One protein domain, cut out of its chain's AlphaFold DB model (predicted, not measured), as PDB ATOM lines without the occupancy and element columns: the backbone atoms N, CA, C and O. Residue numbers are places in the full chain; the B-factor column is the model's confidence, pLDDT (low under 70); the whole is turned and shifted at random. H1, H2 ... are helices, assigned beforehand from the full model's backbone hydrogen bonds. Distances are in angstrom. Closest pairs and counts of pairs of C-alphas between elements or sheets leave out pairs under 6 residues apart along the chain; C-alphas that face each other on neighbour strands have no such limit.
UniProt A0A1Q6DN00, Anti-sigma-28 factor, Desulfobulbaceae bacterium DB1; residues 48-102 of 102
ATOM      1  N   VAL A  48     175.644 176.829 194.566       81.81
ATOM      2  CA  VAL A  48     174.300 177.354 194.871       81.81
ATOM      3  C   VAL A  48     174.356 178.791 195.399       81.81
ATOM      4  O   VAL A  48     173.523 179.608 195.011       81.81
ATOM      5  N   GLN A  49     175.328 179.129 196.254       79.06
ATOM      6  CA  GLN A  49     175.498 180.504 196.747       79.06
ATOM      7  C   GLN A  49     175.849 181.475 195.617       79.06
ATOM      8  O   GLN A  49     175.202 182.511 195.502       79.06
ATOM      9  N   LYS A  50     176.785 181.107 194.734       79.88
ATOM     10  CA  LYS A  50     177.134 181.921 193.558       79.88
ATOM     11  C   LYS A  50     175.941 182.115 192.623       79.88
ATOM     12  O   LYS A  50     175.729 183.213 192.128       79.88
ATOM     13  N   MET A  51     175.140 181.072 192.390       77.75
ATOM     14  CA  MET A  51     173.932 181.197 191.568       77.75
ATOM     15  C   MET A  51     172.900 182.136 192.192       77.75
ATOM     16  O   MET A  51     172.339 182.961 191.479       77.75
ATOM     17  N   ARG A  52     172.678 182.059 193.511       80.12
ATOM     18  CA  ARG A  52     171.799 183.001 194.226       80.12
ATOM     19  C   ARG A  52     172.302 184.435 194.119       80.12
ATOM     20  O   ARG A  52     171.522 185.321 193.806       80.12
ATOM     21  N   GLU A  53     173.602 184.640 194.284       79.81
ATOM     22  CA  GLU A  53     174.217 185.960 194.166       79.81
ATOM     23  C   GLU A  53     174.063 186.545 192.750       79.81
ATOM     24  O   GLU A  53     173.748 187.719 192.597       79.81
ATOM     25  N   ILE A  54     174.193 185.724 191.703       76.81
ATOM     26  CA  ILE A  54     173.961 186.149 190.312       76.81
ATOM     27  C   ILE A  54     172.484 186.490 190.066       76.81
ATOM     28  O   ILE A  54     172.187 187.447 189.347       76.81
ATOM     29  N   LEU A  55     171.554 185.722 190.642       77.44
ATOM     30  CA  LEU A  55     170.121 186.015 190.553       77.44
ATOM     31  C   LEU A  55     169.785 187.341 191.247       77.44
ATOM     32  O   LEU A  55     169.070 188.148 190.663       77.44
ATOM     33  N   ASP A  56     170.362 187.603 192.421       74.44
ATOM     34  CA  ASP A  56     170.175 188.857 193.163       74.44
ATOM     35  C   ASP A  56     170.813 190.063 192.450       74.44
ATOM     36  O   ASP A  56     170.291 191.176 192.499       74.44
ATOM     37  N   GLN A  57     171.937 189.856 191.756       75.00
ATOM     38  CA  GLN A  57     172.593 190.883 190.937       75.00
ATOM     39  C   GLN A  57     171.879 191.135 189.603       75.00
ATOM     40  O   GLN A  57     172.134 192.148 188.944       75.00
ATOM     41  N   THR A  58     171.002 190.225 189.174       75.81
ATOM     42  CA  THR A  58     170.235 190.405 187.944       75.81
ATOM     43  C   THR A  58     169.108 191.402 188.213       75.81
ATOM     44  O   THR A  58     168.269 191.162 189.079       75.81
ATOM     45  N   PRO A  59     169.041 192.527 187.481       75.69
ATOM     46  CA  PRO A  59     167.992 193.507 187.707       75.69
ATOM     47  C   PRO A  59     166.623 192.878 187.434       75.69
ATOM     48  O   PRO A  59     166.372 192.371 186.339       75.69
ATOM     49  N   ALA A  60     165.723 192.958 188.420       70.81
ATOM     50  CA  ALA A  60     164.363 192.420 188.330       70.81
ATOM     51  C   ALA A  60     163.569 192.991 187.139       70.81
ATOM     52  O   ALA A  60     162.655 192.351 186.627       70.81
ATOM     53  N   MET A  61     163.934 194.192 186.677       75.44
ATOM     54  CA  MET A  61     163.347 194.840 185.509       75.44
ATOM     55  C   MET A  61     164.435 195.290 184.532       75.44
ATOM     56  O   MET A  61     165.367 196.008 184.896       75.44
ATOM     57  N   ARG A  62     164.279 194.922 183.256       85.81
ATOM     58  CA  ARG A  62     165.153 195.358 182.156       85.81
ATOM     59  C   ARG A  62     164.720 196.736 181.650       85.81
ATOM     60  O   ARG A  62     164.118 196.843 180.585       85.81
ATOM     61  N   MET A  63     165.007 197.774 182.438       86.62
ATOM     62  CA  MET A  63     164.580 199.156 182.159       86.62
ATOM     63  C   MET A  63     164.975 199.636 180.757       86.62
ATOM     64  O   MET A  63     164.135 200.180 180.051       86.62
ATOM     65  N   GLU A  64     166.198 199.337 180.315       85.50
ATOM     66  CA  GLU A  64     166.689 199.671 178.969       85.50
ATOM     67  C   GLU A  64     165.789 199.111 177.854       85.50
ATOM     68  O   GLU A  64     165.422 199.819 176.918       85.50
ATOM     69  N   MET A  65     165.369 197.849 177.978       88.25
ATOM     70  CA  MET A  65     164.492 197.204 177.000       88.25
ATOM     71  C   MET A  65     163.096 197.842 177.008       88.25
ATOM     72  O   MET A  65     162.505 198.054 175.955       88.25
ATOM     73  N   ILE A  66     162.580 198.197 178.188       90.00
ATOM     74  CA  ILE A  66     161.284 198.876 178.322       90.00
ATOM     75  C   ILE A  66     161.321 200.252 177.649       90.00
ATOM     76  O   ILE A  66     160.374 200.626 176.960       90.00
ATOM     77  N   GLU A  67     162.390 201.018 177.851       91.88
ATOM     78  CA  GLU A  67     162.555 202.341 177.244       91.88
ATOM     79  C   GLU A  67     162.671 202.265 175.720       91.88
ATOM     80  O   GLU A  67     162.027 203.054 175.025       91.88
ATOM     81  N   ALA A  68     163.409 201.279 175.199       90.88
ATOM     82  CA  ALA A  68     163.504 201.027 173.764       90.88
ATOM     83  C   ALA A  68     162.131 200.709 173.146       90.88
ATOM     84  O   ALA A  68     161.721 201.386 172.205       90.88
ATOM     85  N   LEU A  69     161.368 199.771 173.727       92.00
ATOM     86  CA  LEU A  69     160.021 199.450 173.235       92.00
ATOM     87  C   LEU A  69     159.072 200.649 173.332       92.00
ATOM     88  O   LEU A  69     158.313 200.916 172.405       92.00
ATOM     89  N   LYS A  70     159.110 201.411 174.434       92.38
ATOM     90  CA  LYS A  70     158.295 202.632 174.578       92.38
ATOM     91  C   LYS A  70     158.573 203.630 173.459       92.38
ATOM     92  O   LYS A  70     157.644 204.265 172.968       92.38
ATOM     93  N   LYS A  71     159.838 203.777 173.068       93.94
ATOM     94  CA  LYS A  71     160.232 204.651 171.965       93.94
ATOM     95  C   LYS A  71     159.659 204.162 170.632       93.94
ATOM     96  O   LYS A  71     159.014 204.951 169.954       93.94
ATOM     97  N   GLU A  72     159.815 202.880 170.304       93.06
ATOM     98  CA  GLU A  72     159.272 202.284 169.070       93.06
ATOM     99  C   GLU A  72     157.743 202.406 168.981       93.06
ATOM    100  O   GLU A  72     157.190 202.691 167.917       93.06
ATOM    101  N   ILE A  73     157.045 202.248 170.110       93.56
ATOM    102  CA  ILE A  73     155.590 202.432 170.187       93.56
ATOM    103  C   ILE A  73     155.214 203.897 169.923       93.56
ATOM    104  O   ILE A  73     154.310 204.158 169.133       93.56
ATOM    105  N   ASN A  74     155.911 204.854 170.544       92.81
ATOM    106  CA  ASN A  74     155.652 206.287 170.345       92.81
ATOM    107  C   ASN A  74     155.948 206.747 168.910       92.81
ATOM    108  O   ASN A  74     155.253 207.615 168.388       92.81
ATOM    109  N   GLU A  75     156.971 206.177 168.278       94.94
ATOM    110  CA  GLU A  75     157.336 206.445 166.882       94.94
ATOM    111  C   GLU A  75     156.415 205.719 165.883       94.94
ATOM    112  O   GLU A  75     156.477 205.988 164.685       94.94
ATOM    113  N   GLY A  76     155.543 204.821 166.361       91.50
ATOM    114  CA  GLY A  76     154.630 204.030 165.532       91.50
ATOM    115  C   GLY A  76     155.327 202.958 164.691       91.50
ATOM    116  O   GLY A  76     154.725 202.418 163.766       91.50
ATOM    117  N   THR A  77     156.593 202.658 164.984       92.50
ATOM    118  CA  THR A  77     157.414 201.660 164.279       92.50
ATOM    119  C   THR A  77     157.335 200.278 164.916       92.50
ATOM    120  O   THR A  77     157.815 199.305 164.337       92.50
ATOM    121  N   TYR A  78     156.696 200.170 166.082       90.44
ATOM    122  CA  TYR A  78     156.425 198.895 166.724       90.44
ATOM    123  C   TYR A  78     155.373 198.100 165.938       90.44
ATOM    124  O   TYR A  78     154.178 198.402 165.979       90.44
ATOM    125  N   HIS A  79     155.824 197.068 165.228       91.75
ATOM    126  CA  HIS A  79     154.969 196.138 164.501       91.75
ATOM    127  C   HIS A  79     155.302 194.706 164.910       91.75
ATOM    128  O   HIS A  79     156.462 194.302 164.885       91.75
ATOM    129  N   VAL A  80     154.273 193.946 165.277       91.19
ATOM    130  CA  VAL A  80     154.387 192.532 165.649       91.19
ATOM    131  C   VAL A  80     153.549 191.725 164.671       91.19
ATOM    132  O   VAL A  80     152.401 192.087 164.404       91.19
ATOM    133  N   ASP A  81     154.121 190.649 164.139       94.94
ATOM    134  CA  ASP A  81     153.405 189.739 163.252       94.94
ATOM    135  C   ASP A  81     152.308 188.998 164.037       94.94
ATOM    136  O   ASP A  81     152.537 188.467 165.126       94.94
ATOM    137  N   ALA A  82     151.096 188.950 163.484       94.25
ATOM    138  CA  ALA A  82     149.973 188.243 164.094       94.25
ATOM    139  C   ALA A  82     150.237 186.735 164.245       94.25
ATOM    140  O   ALA A  82     149.713 186.108 165.167       94.25
ATOM    141  N   ARG A  83     151.054 186.154 163.362       95.44
ATOM    142  CA  ARG A  83     151.476 184.756 163.444       95.44
ATOM    143  C   ARG A  83     152.352 184.509 164.663       95.44
ATOM    144  O   ARG A  83     152.081 183.566 165.395       95.44
ATOM    145  N   ASP A  84     153.320 185.384 164.921       94.19
ATOM    146  CA  ASP A  84     154.204 185.263 166.084       94.19
ATOM    147  C   ASP A  84     153.404 185.322 167.393       94.19
ATOM    148  O   ASP A  84     153.715 184.618 168.353       94.19
ATOM    149  N   ILE A  85     152.338 186.131 167.431       94.81
ATOM    150  CA  ILE A  85     151.419 186.190 168.577       94.81
ATOM    151  C   ILE A  85     150.693 184.853 168.755       94.81
ATOM    152  O   ILE A  85     150.647 184.329 169.866       94.81
ATOM    153  N   ALA A  86     150.133 184.297 167.679       94.88
ATOM    154  CA  ALA A  86     149.409 183.028 167.730       94.88
ATOM    155  C   ALA A  86     150.318 181.856 168.133       94.88
ATOM    156  O   ALA A  86     149.918 181.034 168.957       94.88
ATOM    157  N   ASP A  87     151.542 181.813 167.603       94.88
ATOM    158  CA  ASP A  87     152.539 180.800 167.944       94.88
ATOM    159  C   ASP A  87     152.891 180.881 169.442       94.88
ATOM    160  O   ASP A  87     152.865 179.868 170.136       94.88
ATOM    161  N   ARG A  88     153.094 182.092 169.986       94.75
ATOM    162  CA  ARG A  88     153.340 182.291 171.428       94.75
ATOM    163  C   ARG A  88     152.165 181.889 172.308       94.75
ATOM    164  O   ARG A  88     152.378 181.277 173.346       94.75
ATOM    165  N   MET A  89     150.938 182.201 171.894       93.31
ATOM    166  CA  MET A  89     149.738 181.777 172.621       93.31
ATOM    167  C   MET A  89     149.629 180.250 172.687       93.31
ATOM    168  O   MET A  89     149.248 179.710 173.722       93.31
ATOM    169  N   LEU A  90     149.951 179.552 171.595       94.12
ATOM    170  CA  LEU A  90     149.923 178.091 171.562       94.12
ATOM    171  C   LEU A  90     151.041 177.483 172.415       94.12
ATOM    172  O   LEU A  90     150.779 176.539 173.157       94.12
ATOM    173  N   ASP A  91     152.256 178.027 172.332       92.50
ATOM    174  CA  ASP A  91     153.387 177.598 173.159       92.50
ATOM    175  C   ASP A  91     153.057 177.711 174.655       92.50
ATOM    176  O   ASP A  91     153.288 176.761 175.405       92.50
ATOM    177  N   ASP A  92     152.472 178.835 175.080       91.31
ATOM    178  CA  ASP A  92     152.084 179.065 176.476       91.31
ATOM    179  C   ASP A  92     151.003 178.066 176.930       91.31
ATOM    180  O   ASP A  92     151.130 177.462 177.995       91.31
ATOM    181  N   LEU A  93     149.985 177.812 176.096       91.75
ATOM    182  CA  LEU A  93     148.933 176.826 176.389       91.75
ATOM    183  C   LEU A  93     149.484 175.402 176.541       91.75
ATOM    184  O   LEU A  93     149.074 174.666 177.437       91.75
ATOM    185  N   LEU A  94     150.408 174.999 175.666       90.44
ATOM    186  CA  LEU A  94     151.033 173.675 175.726       90.44
ATOM    187  C   LEU A  94     151.967 173.543 176.934       90.44
ATOM    188  O   LEU A  94     152.041 172.473 177.541       90.44
ATOM    189  N   ALA A  95     152.670 174.617 177.298       88.62
ATOM    190  CA  ALA A  95     153.509 174.646 178.487       88.62
ATOM    191  C   ALA A  95     152.671 174.505 179.767       88.62
ATOM    192  O   ALA A  95     153.035 173.718 180.642       88.62
ATOM    193  N   GLU A  96     151.534 175.198 179.865       81.12
ATOM    194  CA  GLU A  96     150.612 175.084 181.003       81.12
ATOM    195  C   GLU A  96     149.995 173.684 181.122       81.12
ATOM    196  O   GLU A  96     149.976 173.127 182.220       81.12
ATOM    197  N   ASP A  97     149.556 173.075 180.016       79.38
ATOM    198  CA  ASP A  97     148.984 171.717 180.033       79.38
ATOM    199  C   ASP A  97     150.022 170.666 180.457       79.38
ATOM    200  O   ASP A  97     149.727 169.762 181.240       79.38
ATOM    201  N   SER A  98     151.280 170.832 180.033       71.38
ATOM    202  CA  SER A  98     152.374 169.940 180.435       71.38
ATOM    203  C   SER A  98     152.677 169.974 181.939       71.38
ATOM    204  O   SER A  98     153.154 168.984 182.486       71.38
ATOM    205  N   LEU A  99     152.366 171.083 182.618       59.19
ATOM    206  CA  LEU A  99     152.554 171.253 184.064       59.19
ATOM    207  C   LEU A  99     151.384 170.705 184.895       59.19
ATOM    208  O   LEU A  99     151.503 170.602 186.115       59.19
ATOM    209  N   LEU A 100     150.255 170.363 184.263       56.59
ATOM    210  CA  LEU A 100     149.078 169.802 184.937       56.59
ATOM    211  C   LEU A 100     149.097 168.266 185.009       56.59
ATOM    212  O   LEU A 100     148.250 167.682 185.686       56.59
ATOM    213  N   TYR A 101     150.080 167.625 184.372       50.47
ATOM    214  CA  TYR A 101     150.326 166.184 184.438       50.47
ATOM    215  C   TYR A 101     151.764 165.875 184.894       50.47
ATOM    216  O   TYR A 101     152.537 165.258 184.162       50.47
ATOM    217  N   GLU A 102     152.100 166.261 186.126       50.78
ATOM    218  CA  GLU A 102     153.118 165.581 186.948       50.78
ATOM    219  C   GLU A 102     152.519 165.128 188.284       50.78
ATOM    220  O   GLU A 102     151.756 165.909 188.899       50.78
TER     221      GLU A 102
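Overview. This is residues 48 to 102 of the 102 residues of the protein "Anti-sigma-28 factor" of Desulfobulbaceae bacterium DB1 (UniProt A0A1Q6DN00). Three helices make a flat, open U: H1 and H2 follow one another along one side, residues 75 to 81 cross over, and H3 folds back as the other side, with the middle empty. The printed part has 55 residues with three named helices, H1, H2, H3, and no named strand; the class is all helix. It is extended, with a radius of gyration of the C-alphas of 17.2 A and spans of 44 by 34 by 10 A.

Along the chain. H1, residues 48 to 57, begins at C-alpha 48 (174.300, 177.354, 194.871) and is 14.2 A long. H2, residues 63 to 74, is 16.4 A long. H3, residues 82 to 99, is the longest at 26.3 A and ends at C-alpha 99 (152.554, 171.253, 184.064).

Arrangement. H1 and H2 are apart, with no C-alpha of one within 8 A of the other, and so are H2 and H3, and H1 and H3. Residues 48 to 68, 71 to 76 and 79 to 102 stand free. In H1, H2 and H3 every O i to N i+4 pair is within hydrogen-bond range.

Size, cuts and confidence. The C-alphas farthest apart, of Glu 75 and Glu 102, are 45.7 A apart. The printed part has no cut. The link H1 to H2 is tight, H2 to H3 short. Residues 99 to 102 have pLDDT under 70.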